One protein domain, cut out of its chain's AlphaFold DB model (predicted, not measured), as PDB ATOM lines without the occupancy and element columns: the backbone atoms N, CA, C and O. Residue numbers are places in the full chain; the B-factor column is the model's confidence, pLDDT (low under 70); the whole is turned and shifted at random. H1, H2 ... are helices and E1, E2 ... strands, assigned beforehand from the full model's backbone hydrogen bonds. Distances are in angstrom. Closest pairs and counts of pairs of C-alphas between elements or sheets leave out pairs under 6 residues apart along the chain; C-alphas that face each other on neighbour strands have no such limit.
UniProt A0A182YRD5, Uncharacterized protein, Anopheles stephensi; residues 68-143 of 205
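Overview. This is residues 68 to 143 of the 205 residues of an uncharacterized protein of Anopheles stephensi (UniProt A0A182YRD5). Little here is regular structure: a small twisted sheet of three strands, with one short helix at an end of it and a long unnamed loop, residues 68 to 99, sweeping past one side. The 76 printed residues hold H1, E1, E2, E3 in that order, mixed in class, with 24 residues in named elements. The sheet, E1 - E2 - E3, is antiparallel. The whole is compact, radius of gyration of the C-alphas 13.1 A, spanning 35 by 26 by 19 A.

Arrangement. E1, residues 107 to 113, E2, 120 to 124, and E3, 127 to 131, form a meander, each strand the antiparallel neighbour of the one before. N 112 and O 121 are 2.8 A apart; N 122 and O 129, 2.8 A. H1, residues 100 to 106, only grazes the sheet, Leu 106 and Thr 124 having C-alphas 5.2 A apart. In H1, 1 of 3 O i to N i+4 pairs and 3 of 4 O i to N i+3 pairs are within hydrogen-bond range.

Along the chain. E1 spans 15.7 A from C-alpha 107 at (330.285, 276.884, 301.165); E2 12.7 A; E3 13.0 A, ending at C-alpha 131 (342.394, 278.309, 299.699); H1 10.1 A.

Size, cuts and confidence. The printed part has no cut and no long link. Residues 68 to 71, 99 and 133 to 143 are under pLDDT 70.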
ATOM      1  N   ARG A  68     352.042 287.825 302.382       55.28
ATOM      2  CA  ARG A  68     351.536 288.426 301.151       55.28
ATOM      3  C   ARG A  68     351.651 287.444 299.987       55.28
ATOM      4  O   ARG A  68     352.742 286.986 299.657       55.28
ATOM      5  N   VAL A  69     350.531 287.177 299.323       63.97
ATOM      6  CA  VAL A  69     350.542 286.633 297.962       63.97
ATOM      7  C   VAL A  69     350.651 287.819 297.007       63.97
ATOM      8  O   VAL A  69     349.655 288.390 296.577       63.97
ATOM      9  N   ASP A  70     351.883 288.230 296.723       63.50
ATOM     10  CA  ASP A  70     352.147 289.471 295.984       63.50
ATOM     11  C   ASP A  70     351.948 289.378 294.480       63.50
ATOM     12  O   ASP A  70     351.699 290.386 293.819       63.50
ATOM     13  N   ASN A  71     352.054 288.173 293.932       69.81
ATOM     14  CA  ASN A  71     351.948 287.954 292.505       69.81
ATOM     15  C   ASN A  71     350.955 286.831 292.224       69.81
ATOM     16  O   ASN A  71     351.254 285.659 292.424       69.81
ATOM     17  N   ILE A  72     349.772 287.227 291.759       78.50
ATOM     18  CA  ILE A  72     348.678 286.330 291.356       78.50
ATOM     19  C   ILE A  72     348.553 286.242 289.829       78.50
ATOM     20  O   ILE A  72     347.664 285.579 289.304       78.50
ATOM     21  N   SER A  73     349.440 286.923 289.095       77.19
ATOM     22  CA  SER A  73     349.369 287.056 287.634       77.19
ATOM     23  C   SER A  73     349.494 285.706 286.926       77.19
ATOM     24  O   SER A  73     348.918 285.502 285.866       77.19
ATOM     25  N   ASN A  74     350.240 284.775 287.525       78.19
ATOM     26  CA  ASN A  74     350.449 283.422 287.013       78.19
ATOM     27  C   ASN A  74     349.295 282.461 287.333       78.19
ATOM     28  O   ASN A  74     349.325 281.324 286.872       78.19
ATOM     29  N   TRP A  75     348.294 282.884 288.112       83.62
ATOM     30  CA  TRP A  75     347.185 282.006 288.480       83.62
ATOM     31  C   TRP A  75     346.205 281.818 287.329       83.62
ATOM     32  O   TRP A  75     345.514 280.815 287.320       83.62
ATOM     33  N   ASN A  76     346.148 282.732 286.350       81.81
ATOM     34  CA  ASN A  76     345.211 282.650 285.221       81.81
ATOM     35  C   ASN A  76     343.757 282.401 285.678       81.81
ATOM     36  O   ASN A  76     343.070 281.524 285.155       81.81
ATOM     37  N   VAL A  77     343.298 283.149 286.689       84.44
ATOM     38  CA  VAL A  77     341.923 283.042 287.204       84.44
ATOM     39  C   VAL A  77     340.931 283.303 286.058       84.44
ATOM     40  O   VAL A  77     341.058 284.332 285.390       84.44
ATOM     41  N   PRO A  78     339.960 282.403 285.801       86.06
ATOM     42  CA  PRO A  78     338.993 282.590 284.724       86.06
ATOM     43  C   PRO A  78     338.183 283.884 284.871       86.06
ATOM     44  O   PRO A  78     337.800 284.267 285.974       86.06
ATOM     45  N   ASN A  79     337.872 284.540 283.750       84.31
ATOM     46  CA  ASN A  79     337.165 285.830 283.749       84.31
ATOM     47  C   ASN A  79     335.732 285.761 284.315       84.31
ATOM     48  O   ASN A  79     335.174 286.784 284.705       84.31
ATOM     49  N   ASP A  80     335.118 284.580 284.343       89.38
ATOM     50  CA  ASP A  80     333.787 284.329 284.902       89.38
ATOM     51  C   ASP A  80     333.803 284.088 286.427       89.38
ATOM     52  O   ASP A  80     332.750 283.989 287.069       89.38
ATOM     53  N   VAL A  81     334.990 284.036 287.041       90.56
ATOM     54  CA  VAL A  81     335.156 283.851 288.483       90.56
ATOM     55  C   VAL A  81     335.139 285.195 289.211       90.56
ATOM     56  O   VAL A  81     336.118 285.931 289.260       90.56
ATOM     57  N   VAL A  82     334.011 285.481 289.867       94.12
ATOM     58  CA  VAL A  82     333.883 286.616 290.798       94.12
ATOM     59  C   VAL A  82     334.314 286.196 292.204       94.12
ATOM     60  O   VAL A  82     333.625 285.403 292.861       94.12
ATOM     61  N   LEU A  83     335.456 286.714 292.659       92.31
ATOM     62  CA  LEU A  83     335.974 286.490 294.010       92.31
ATOM     63  C   LEU A  83     335.081 287.148 295.069       92.31
ATOM     64  O   LEU A  83     334.486 288.194 294.821       92.31
ATOM     65  N   ALA A  84     334.999 286.530 296.250       92.50
ATOM     66  CA  ALA A  84     334.286 287.094 297.400       92.50
ATOM     67  C   ALA A  84     334.952 288.384 297.908       92.50
ATOM     68  O   ALA A  84     334.267 289.295 298.356       92.50
ATOM     69  N   ASP A  85     336.276 288.462 297.779       89.94
ATOM     70  CA  ASP A  85     337.067 289.673 297.974       89.94
ATOM     71  C   ASP A  85     337.945 289.884 296.726       89.94
ATOM     72  O   ASP A  85     338.948 289.184 296.553       89.94
ATOM     73  N   PRO A  86     337.575 290.808 295.817       88.25
ATOM     74  CA  PRO A  86     338.373 291.134 294.630       88.25
ATOM     75  C   PRO A  86     339.756 291.709 294.954       88.25
ATOM     76  O   PRO A  86     340.627 291.740 294.086       88.25
ATOM     77  N   THR A  87     339.949 292.179 296.184       86.25
ATOM     78  CA  THR A  87     341.163 292.828 296.680       86.25
ATOM     79  C   THR A  87     341.890 291.986 297.726       86.25
ATOM     80  O   THR A  87     342.729 292.520 298.441       86.25
ATOM     81  N   PHE A  88     341.637 290.672 297.791       84.19
ATOM     82  CA  PHE A  88     342.194 289.776 298.818       84.19
ATOM     83  C   PHE A  88     343.729 289.820 298.941       84.19
ATOM     84  O   PHE A  88     344.285 289.516 299.995       84.19
ATOM     85  N   ASN A  89     344.432 290.147 297.852       79.56
ATOM     86  CA  ASN A  89     345.891 290.243 297.800       79.56
ATOM     87  C   ASN A  89     346.420 291.645 298.163       79.56
ATOM     88  O   ASN A  89     347.631 291.868 298.185       79.56
ATOM     89  N   VAL A  90     345.529 292.595 298.445       80.94
ATOM     90  CA  VAL A  90     345.835 293.966 298.854       80.94
ATOM     91  C   VAL A  90     345.503 294.113 300.337       80.94
ATOM     92  O   VAL A  90     344.443 293.705 300.799       80.94
ATOM     93  N   LYS A  91     346.405 294.724 301.117       73.75
ATOM     94  CA  LYS A  91     346.127 295.013 302.533       73.75
ATOM     95  C   LYS A  91     344.909 295.945 302.636       73.75
ATOM     96  O   LYS A  91     344.936 297.049 302.093       73.75
ATOM     97  N   GLY A  92     343.883 295.515 303.365       72.06
ATOM     98  CA  GLY A  92     342.626 296.238 303.550       72.06
ATOM     99  C   GLY A  92     342.116 296.162 304.988       72.06
ATOM    100  O   GLY A  92     342.736 295.543 305.854       72.06
ATOM    101  N   ARG A  93     340.991 296.827 305.255       75.00
ATOM    102  CA  ARG A  93     340.270 296.660 306.524       75.00
ATOM    103  C   ARG A  93     339.452 295.374 306.463       75.00
ATOM    104  O   ARG A  93     339.021 294.972 305.392       75.00
ATOM    105  N   ILE A  94     339.236 294.742 307.613       73.44
ATOM    106  CA  ILE A  94     338.317 293.607 307.698       73.44
ATOM    107  C   ILE A  94     336.897 294.160 307.751       73.44
ATOM    108  O   ILE A  94     336.534 294.822 308.724       73.44
ATOM    109  N   ASP A  95     336.111 293.878 306.716       75.88
ATOM    110  CA  ASP A  95     334.730 294.359 306.614       75.88
ATOM    111  C   ASP A  95     333.730 293.449 307.344       75.88
ATOM    112  O   ASP A  95     332.695 293.914 307.822       75.88
ATOM    113  N   LEU A  96     334.025 292.146 307.445       75.31
ATOM    114  CA  LEU A  96     333.111 291.153 308.011       75.31
ATOM    115  C   LEU A  96     333.855 289.965 308.634       75.31
ATOM    116  O   LEU A  96     334.734 289.373 308.012       75.31
ATOM    117  N   PHE A  97     333.423 289.556 309.831       74.25
ATOM    118  CA  PHE A  97     333.776 288.268 310.430       74.25
ATOM    119  C   PHE A  97     332.630 287.275 310.249       74.25
ATOM    120  O   PHE A  97     331.472 287.596 310.514       74.25
ATOM    121  N   ILE A  98     332.959 286.055 309.828       75.25
ATOM    122  CA  ILE A  98     331.990 284.979 309.620       75.25
ATOM    123  C   ILE A  98     332.212 283.922 310.699       75.25
ATOM    124  O   ILE A  98     333.289 283.335 310.787       75.25
ATOM    125  N   GLY A  99     331.185 283.682 311.513       68.25
ATOM    126  CA  GLY A  99     331.202 282.619 312.514       68.25
ATOM    127  C   GLY A  99     331.294 281.230 311.876       68.25
ATOM    128  O   GLY A  99     330.766 280.987 310.784       68.25
ATOM    129  N   SER A 100     331.946 280.290 312.562       75.44
ATOM    130  CA  SER A 100     332.104 278.902 312.094       75.44
ATOM    131  C   SER A 100     330.770 278.183 311.854       75.44
ATOM    132  O   SER A 100     330.691 277.276 311.030       75.44
ATOM    133  N   GLU A 101     329.708 278.606 312.537       78.19
ATOM    134  CA  GLU A 101     328.351 278.083 312.382       78.19
ATOM    135  C   GLU A 101     327.731 278.405 311.012       78.19
ATOM    136  O   GLU A 101     326.898 277.647 310.508       78.19
ATOM    137  N   TRP A 102     328.177 279.493 310.374       79.00
ATOM    138  CA  TRP A 102     327.719 279.909 309.047       79.00
ATOM    139  C   TRP A 102     328.590 279.356 307.925       79.00
ATOM    140  O   TRP A 102     328.114 279.204 306.800       79.00
ATOM    141  N   PHE A 103     329.845 279.006 308.221       79.50
ATOM    142  CA  PHE A 103     330.816 278.530 307.234       79.50
ATOM    143  C   PHE A 103     330.256 277.404 306.350       79.50
ATOM    144  O   PHE A 103     330.268 277.503 305.120       79.50
ATOM    145  N   TRP A 104     329.670 276.377 306.972       79.12
ATOM    146  CA  TRP A 104     329.112 275.216 306.267       79.12
ATOM    147  C   TRP A 104     327.868 275.532 305.427       79.12
ATOM    148  O   TRP A 104     327.556 274.794 304.498       79.12
ATOM    149  N   GLN A 105     327.162 276.623 305.724       88.62
ATOM    150  CA  GLN A 105     325.990 277.061 304.956       88.62
ATOM    151  C   GLN A 105     326.393 277.917 303.746       88.62
ATOM    152  O   GLN A 105     325.708 277.941 302.713       88.62
ATOM    153  N   LEU A 106     327.512 278.633 303.875       90.38
ATOM    154  CA  LEU A 106     328.040 279.515 302.843       90.38
ATOM    155  C   LEU A 106     328.782 278.742 301.757       90.38
ATOM    156  O   LEU A 106     328.655 279.106 300.585       90.38
ATOM    157  N   ILE A 107     329.525 277.694 302.119       91.56
ATOM    158  CA  ILE A 107     330.285 276.884 301.165       91.56
ATOM    159  C   ILE A 107     329.353 276.154 300.185       91.56
ATOM    160  O   ILE A 107     328.279 275.667 300.543       91.56
ATOM    161  N   LYS A 108     329.743 276.114 298.911       92.25
ATOM    162  CA  LYS A 108     329.020 275.437 297.828       92.25
ATOM    163  C   LYS A 108     329.872 274.275 297.302       92.25
ATOM    164  O   LYS A 108     331.093 274.324 297.421       92.25
ATOM    165  N   PRO A 109     329.270 273.249 296.675       91.50
ATOM    166  CA  PRO A 109     329.989 272.048 296.236       91.50
ATOM    167  C   PRO A 109     330.831 272.255 294.961       91.50
ATOM    168  O   PRO A 109     331.124 271.294 294.257       91.50
ATOM    169  N   TYR A 110     331.205 273.496 294.636       92.88
ATOM    170  CA  TYR A 110     331.995 273.816 293.450       92.88
ATOM    171  C   TYR A 110     333.397 274.234 293.862       92.88
ATOM    172  O   TYR A 110     333.575 275.184 294.628       92.88
ATOM    173  N   GLN A 111     334.383 273.534 293.315       92.81
ATOM    174  CA  GLN A 111     335.793 273.849 293.465       92.81
ATOM    175  C   GLN A 111     336.452 273.892 292.093       92.81
ATOM    176  O   GLN A 111     336.108 273.108 291.208       92.81
ATOM    177  N   LEU A 112     337.403 274.804 291.932       91.25
ATOM    178  CA  LEU A 112     338.264 274.887 290.766       91.25
ATOM    179  C   LEU A 112     339.703 274.695 291.234       91.25
ATOM    180  O   LEU A 112     340.230 275.503 291.998       91.25
ATOM    181  N   ASN A 113     340.316 273.602 290.793       89.31
ATOM    182  CA  ASN A 113     341.737 273.373 291.000       89.31
ATOM    183  C   ASN A 113     342.510 274.119 289.907       89.31
ATOM    184  O   ASN A 113     342.292 273.862 288.722       89.31
ATOM    185  N   MET A 114     343.380 275.043 290.310       86.81
ATOM    186  CA  MET A 114     344.138 275.884 289.383       86.81
ATOM    187  C   MET A 114     345.399 275.194 288.833       86.81
ATOM    188  O   MET A 114     346.009 275.715 287.905       86.81
ATOM    189  N   GLY A 115     345.768 274.021 289.358       85.38
ATOM    190  CA  GLY A 115     346.933 273.242 288.938       85.38
ATOM    191  C   GLY A 115     347.963 273.056 290.052       85.38
ATOM    192  O   GLY A 115     347.754 273.456 291.197       85.38
ATOM    193  N   ASP A 116     349.089 272.436 289.707       82.25
ATOM    194  CA  ASP A 116     350.159 272.162 290.665       82.25
ATOM    195  C   ASP A 116     350.743 273.462 291.227       82.25
ATOM    196  O   ASP A 116     351.017 274.414 290.496       82.25
ATOM    197  N   ASN A 117     350.956 273.485 292.544       77.12
ATOM    198  CA  ASN A 117     351.474 274.630 293.301       77.12
ATOM    199  C   ASN A 117     350.619 275.908 293.242       77.12
ATOM    200  O   ASN A 117     351.066 276.969 293.684       77.12
ATOM    201  N   LEU A 118     349.393 275.806 292.730       83.25
ATOM    202  CA  LEU A 118     348.418 276.882 292.668       83.25
ATOM    203  C   LEU A 118     347.269 276.615 293.652       83.25
ATOM    204  O   LEU A 118     347.026 275.471 294.045       83.25
ATOM    205  N   PRO A 119     346.554 277.663 294.088       86.94
ATOM    206  CA  PRO A 119     345.477 277.498 295.050       86.94
ATOM    207  C   PRO A 119     344.257 276.792 294.450       86.94
ATOM    208  O   PRO A 119     344.070 276.689 293.238       86.94
ATOM    209  N   ILE A 120     343.361 276.377 295.336       89.75
ATOM    210  CA  ILE A 120     342.028 275.892 295.002       89.75
ATOM    211  C   ILE A 120     341.042 277.036 295.220       89.75
ATOM    212  O   ILE A 120     340.975 277.620 296.307       89.75
ATOM    213  N   LEU A 121     340.229 277.332 294.208       92.44
ATOM    214  CA  LEU A 121     339.089 278.226 294.371       92.44
ATOM    215  C   LEU A 121     337.892 277.412 294.846       92.44
ATOM    216  O   LEU A 121     337.564 276.381 294.268       92.44
ATOM    217  N   THR A 122     337.217 277.880 295.886       93.56
ATOM    218  CA  THR A 122     335.994 277.262 296.403       93.56
ATOM    219  C   THR A 122     334.851 278.252 296.282       93.56
ATOM    220  O   THR A 122     334.965 279.404 296.700       93.56
ATOM    221  N   LYS A 123     333.731 277.830 295.697       94.88
ATOM    222  CA  LYS A 123     332.561 278.693 295.594       94.88
ATOM    223  C   LYS A 123     331.883 278.800 296.956       94.88
ATOM    224  O   LYS A 123     331.602 277.798 297.609       94.88
ATOM    225  N   THR A 124     331.534 280.020 297.336       94.56
ATOM    226  CA  THR A 124     330.652 280.309 298.467       94.56
ATOM    227  C   THR A 124     329.465 281.161 298.010       94.56
ATOM    228  O   THR A 124     329.426 281.642 296.871       94.56
ATOM    229  N   ALA A 125     328.490 281.366 298.896       92.94
ATOM    230  CA  ALA A 125     327.380 282.290 298.673       92.94
ATOM    231  C   ALA A 125     327.829 283.755 298.486       92.94
ATOM    232  O   ALA A 125     327.093 284.527 297.881       92.94
ATOM    233  N   LEU A 126     329.026 284.123 298.961       92.56
ATOM    234  CA  LEU A 126     329.576 285.482 298.866       92.56
ATOM    235  C   LEU A 126     330.448 285.697 297.619       92.56
ATOM    236  O   LEU A 126     330.824 286.819 297.316       92.56
ATOM    237  N   GLY A 127     330.774 284.631 296.886       93.25
ATOM    238  CA  GLY A 127     331.746 284.660 295.794       93.25
ATOM    239  C   GLY A 127     332.726 283.496 295.887       93.25
ATOM    240  O   GLY A 127     332.562 282.584 296.701       93.25
ATOM    241  N   TRP A 128     333.726 283.481 295.018       94.38
ATOM    242  CA  TRP A 128     334.795 282.486 295.068       94.38
ATOM    243  C   TRP A 128     335.842 282.871 296.119       94.38
ATOM    244  O   TRP A 128     336.322 284.001 296.140       94.38
ATOM    245  N   THR A 129     336.187 281.938 297.000       92.00
ATOM    246  CA  THR A 129     337.258 282.087 297.992       92.00
ATOM    247  C   THR A 129     338.488 281.315 297.545       92.00
ATOM    248  O   THR A 129     338.364 280.269 296.910       92.00
ATOM    249  N   ILE A 130     339.667 281.797 297.917       88.50
ATOM    250  CA  ILE A 130     340.950 281.167 297.606       88.50
ATOM    251  C   ILE A 130     341.411 280.382 298.833       88.50
ATOM    252  O   ILE A 130     341.361 280.892 299.950       88.50
ATOM    253  N   GLY A 131     341.849 279.144 298.634       82.81
ATOM    254  CA  GLY A 131     342.394 278.309 299.699       82.81
ATOM    255  C   GLY A 131     343.363 277.260 299.166       82.81
ATOM    256  O   GLY A 131     343.663 277.217 297.977       82.81
ATOM    257  N   GLY A 132     343.846 276.392 300.051       75.06
ATOM    258  CA  GLY A 132     344.818 275.355 299.706       75.06
ATOM    259  C   GLY A 132     346.269 275.789 299.909       75.06
ATOM    260  O   GLY A 132     346.552 276.830 300.498       75.06
ATOM    261  N   VAL A 133     347.191 274.936 299.466       68.62
ATOM    262  CA  VAL A 133     348.633 275.138 299.637       68.62
ATOM    263  C   VAL A 133     349.166 275.945 298.460       68.62
ATOM    264  O   VAL A 133     349.032 275.526 297.313       68.62
ATOM    265  N   ILE A 134     349.789 277.084 298.750       69.62
ATOM    266  CA  ILE A 134     350.525 277.883 297.767       69.62
ATOM    267  C   ILE A 134     352.007 277.719 298.089       69.62
ATOM    268  O   ILE A 134     352.426 277.989 299.216       69.62
ATOM    269  N   TYR A 135     352.795 277.268 297.116       62.88
ATOM    270  CA  TYR A 135     354.242 277.175 297.280       62.88
ATOM    271  C   TYR A 135     354.882 278.512 296.924       62.88
ATOM    272  O   TYR A 135     354.563 279.127 295.909       62.88
ATOM    273  N   THR A 136     355.784 278.965 297.781       59.94
ATOM    274  CA  THR A 136     356.527 280.210 297.616       59.94
ATOM    275  C   THR A 136     357.942 279.999 298.126       59.94
ATOM    276  O   THR A 136     358.148 279.295 299.114       59.94
ATOM    277  N   ASP A 137     358.914 280.595 297.433       52.22
ATOM    278  CA  ASP A 137     360.339 280.523 297.786       52.22
ATOM    279  C   ASP A 137     360.668 281.313 299.064       52.22
ATOM    280  O   ASP A 137     361.771 281.232 299.606       52.22
ATOM    281  N   VAL A 138     359.704 282.086 299.565       51.81
ATOM    282  CA  VAL A 138     359.793 282.787 300.842       51.81
ATOM    283  C   VAL A 138     359.284 281.854 301.935       51.81
ATOM    284  O   VAL A 138     358.225 281.249 301.778       51.81
ATOM    285  N   GLN A 139     359.983 281.772 303.074       39.69
ATOM    286  CA  GLN A 139     359.393 281.190 304.281       39.69
ATOM    287  C   GLN A 139     358.148 281.991 304.657       39.69
ATOM    288  O   GLN A 139     358.198 283.020 305.330       39.69
ATOM    289  N   VAL A 140     357.006 281.499 304.201       40.50
ATOM    290  CA  VAL A 140     355.716 281.974 304.634       40.50
ATOM    291  C   VAL A 140     355.475 281.343 305.990       40.50
ATOM    292  O   VAL A 140     355.084 280.184 306.111       40.50
ATOM    293  N   ILE A 141     355.697 282.138 307.036       39.56
ATOM    294  CA  ILE A 141     355.007 281.924 308.303       39.56
ATOM    295  C   ILE A 141     353.547 282.291 308.027       39.56
ATOM    296  O   ILE A 141     353.081 283.372 308.387       39.56
ATOM    297  N   ALA A 142     352.838 281.414 307.311       38.09
ATOM    298  CA  ALA A 142     351.392 281.458 307.252       38.09
ATOM    299  C   ALA A 142     350.946 281.168 308.675       38.09
ATOM    300  O   ALA A 142     350.825 280.017 309.095       38.09
ATOM    301  N   LYS A 143     350.731 282.234 309.443       38.09
ATOM    302  CA  LYS A 143     349.875 282.161 310.614       38.09
ATOM    303  C   LYS A 143     348.481 281.913 310.066       38.09
ATOM    304  O   LYS A 143     347.699 282.841 309.886       38.09
TER     305      LYS A 143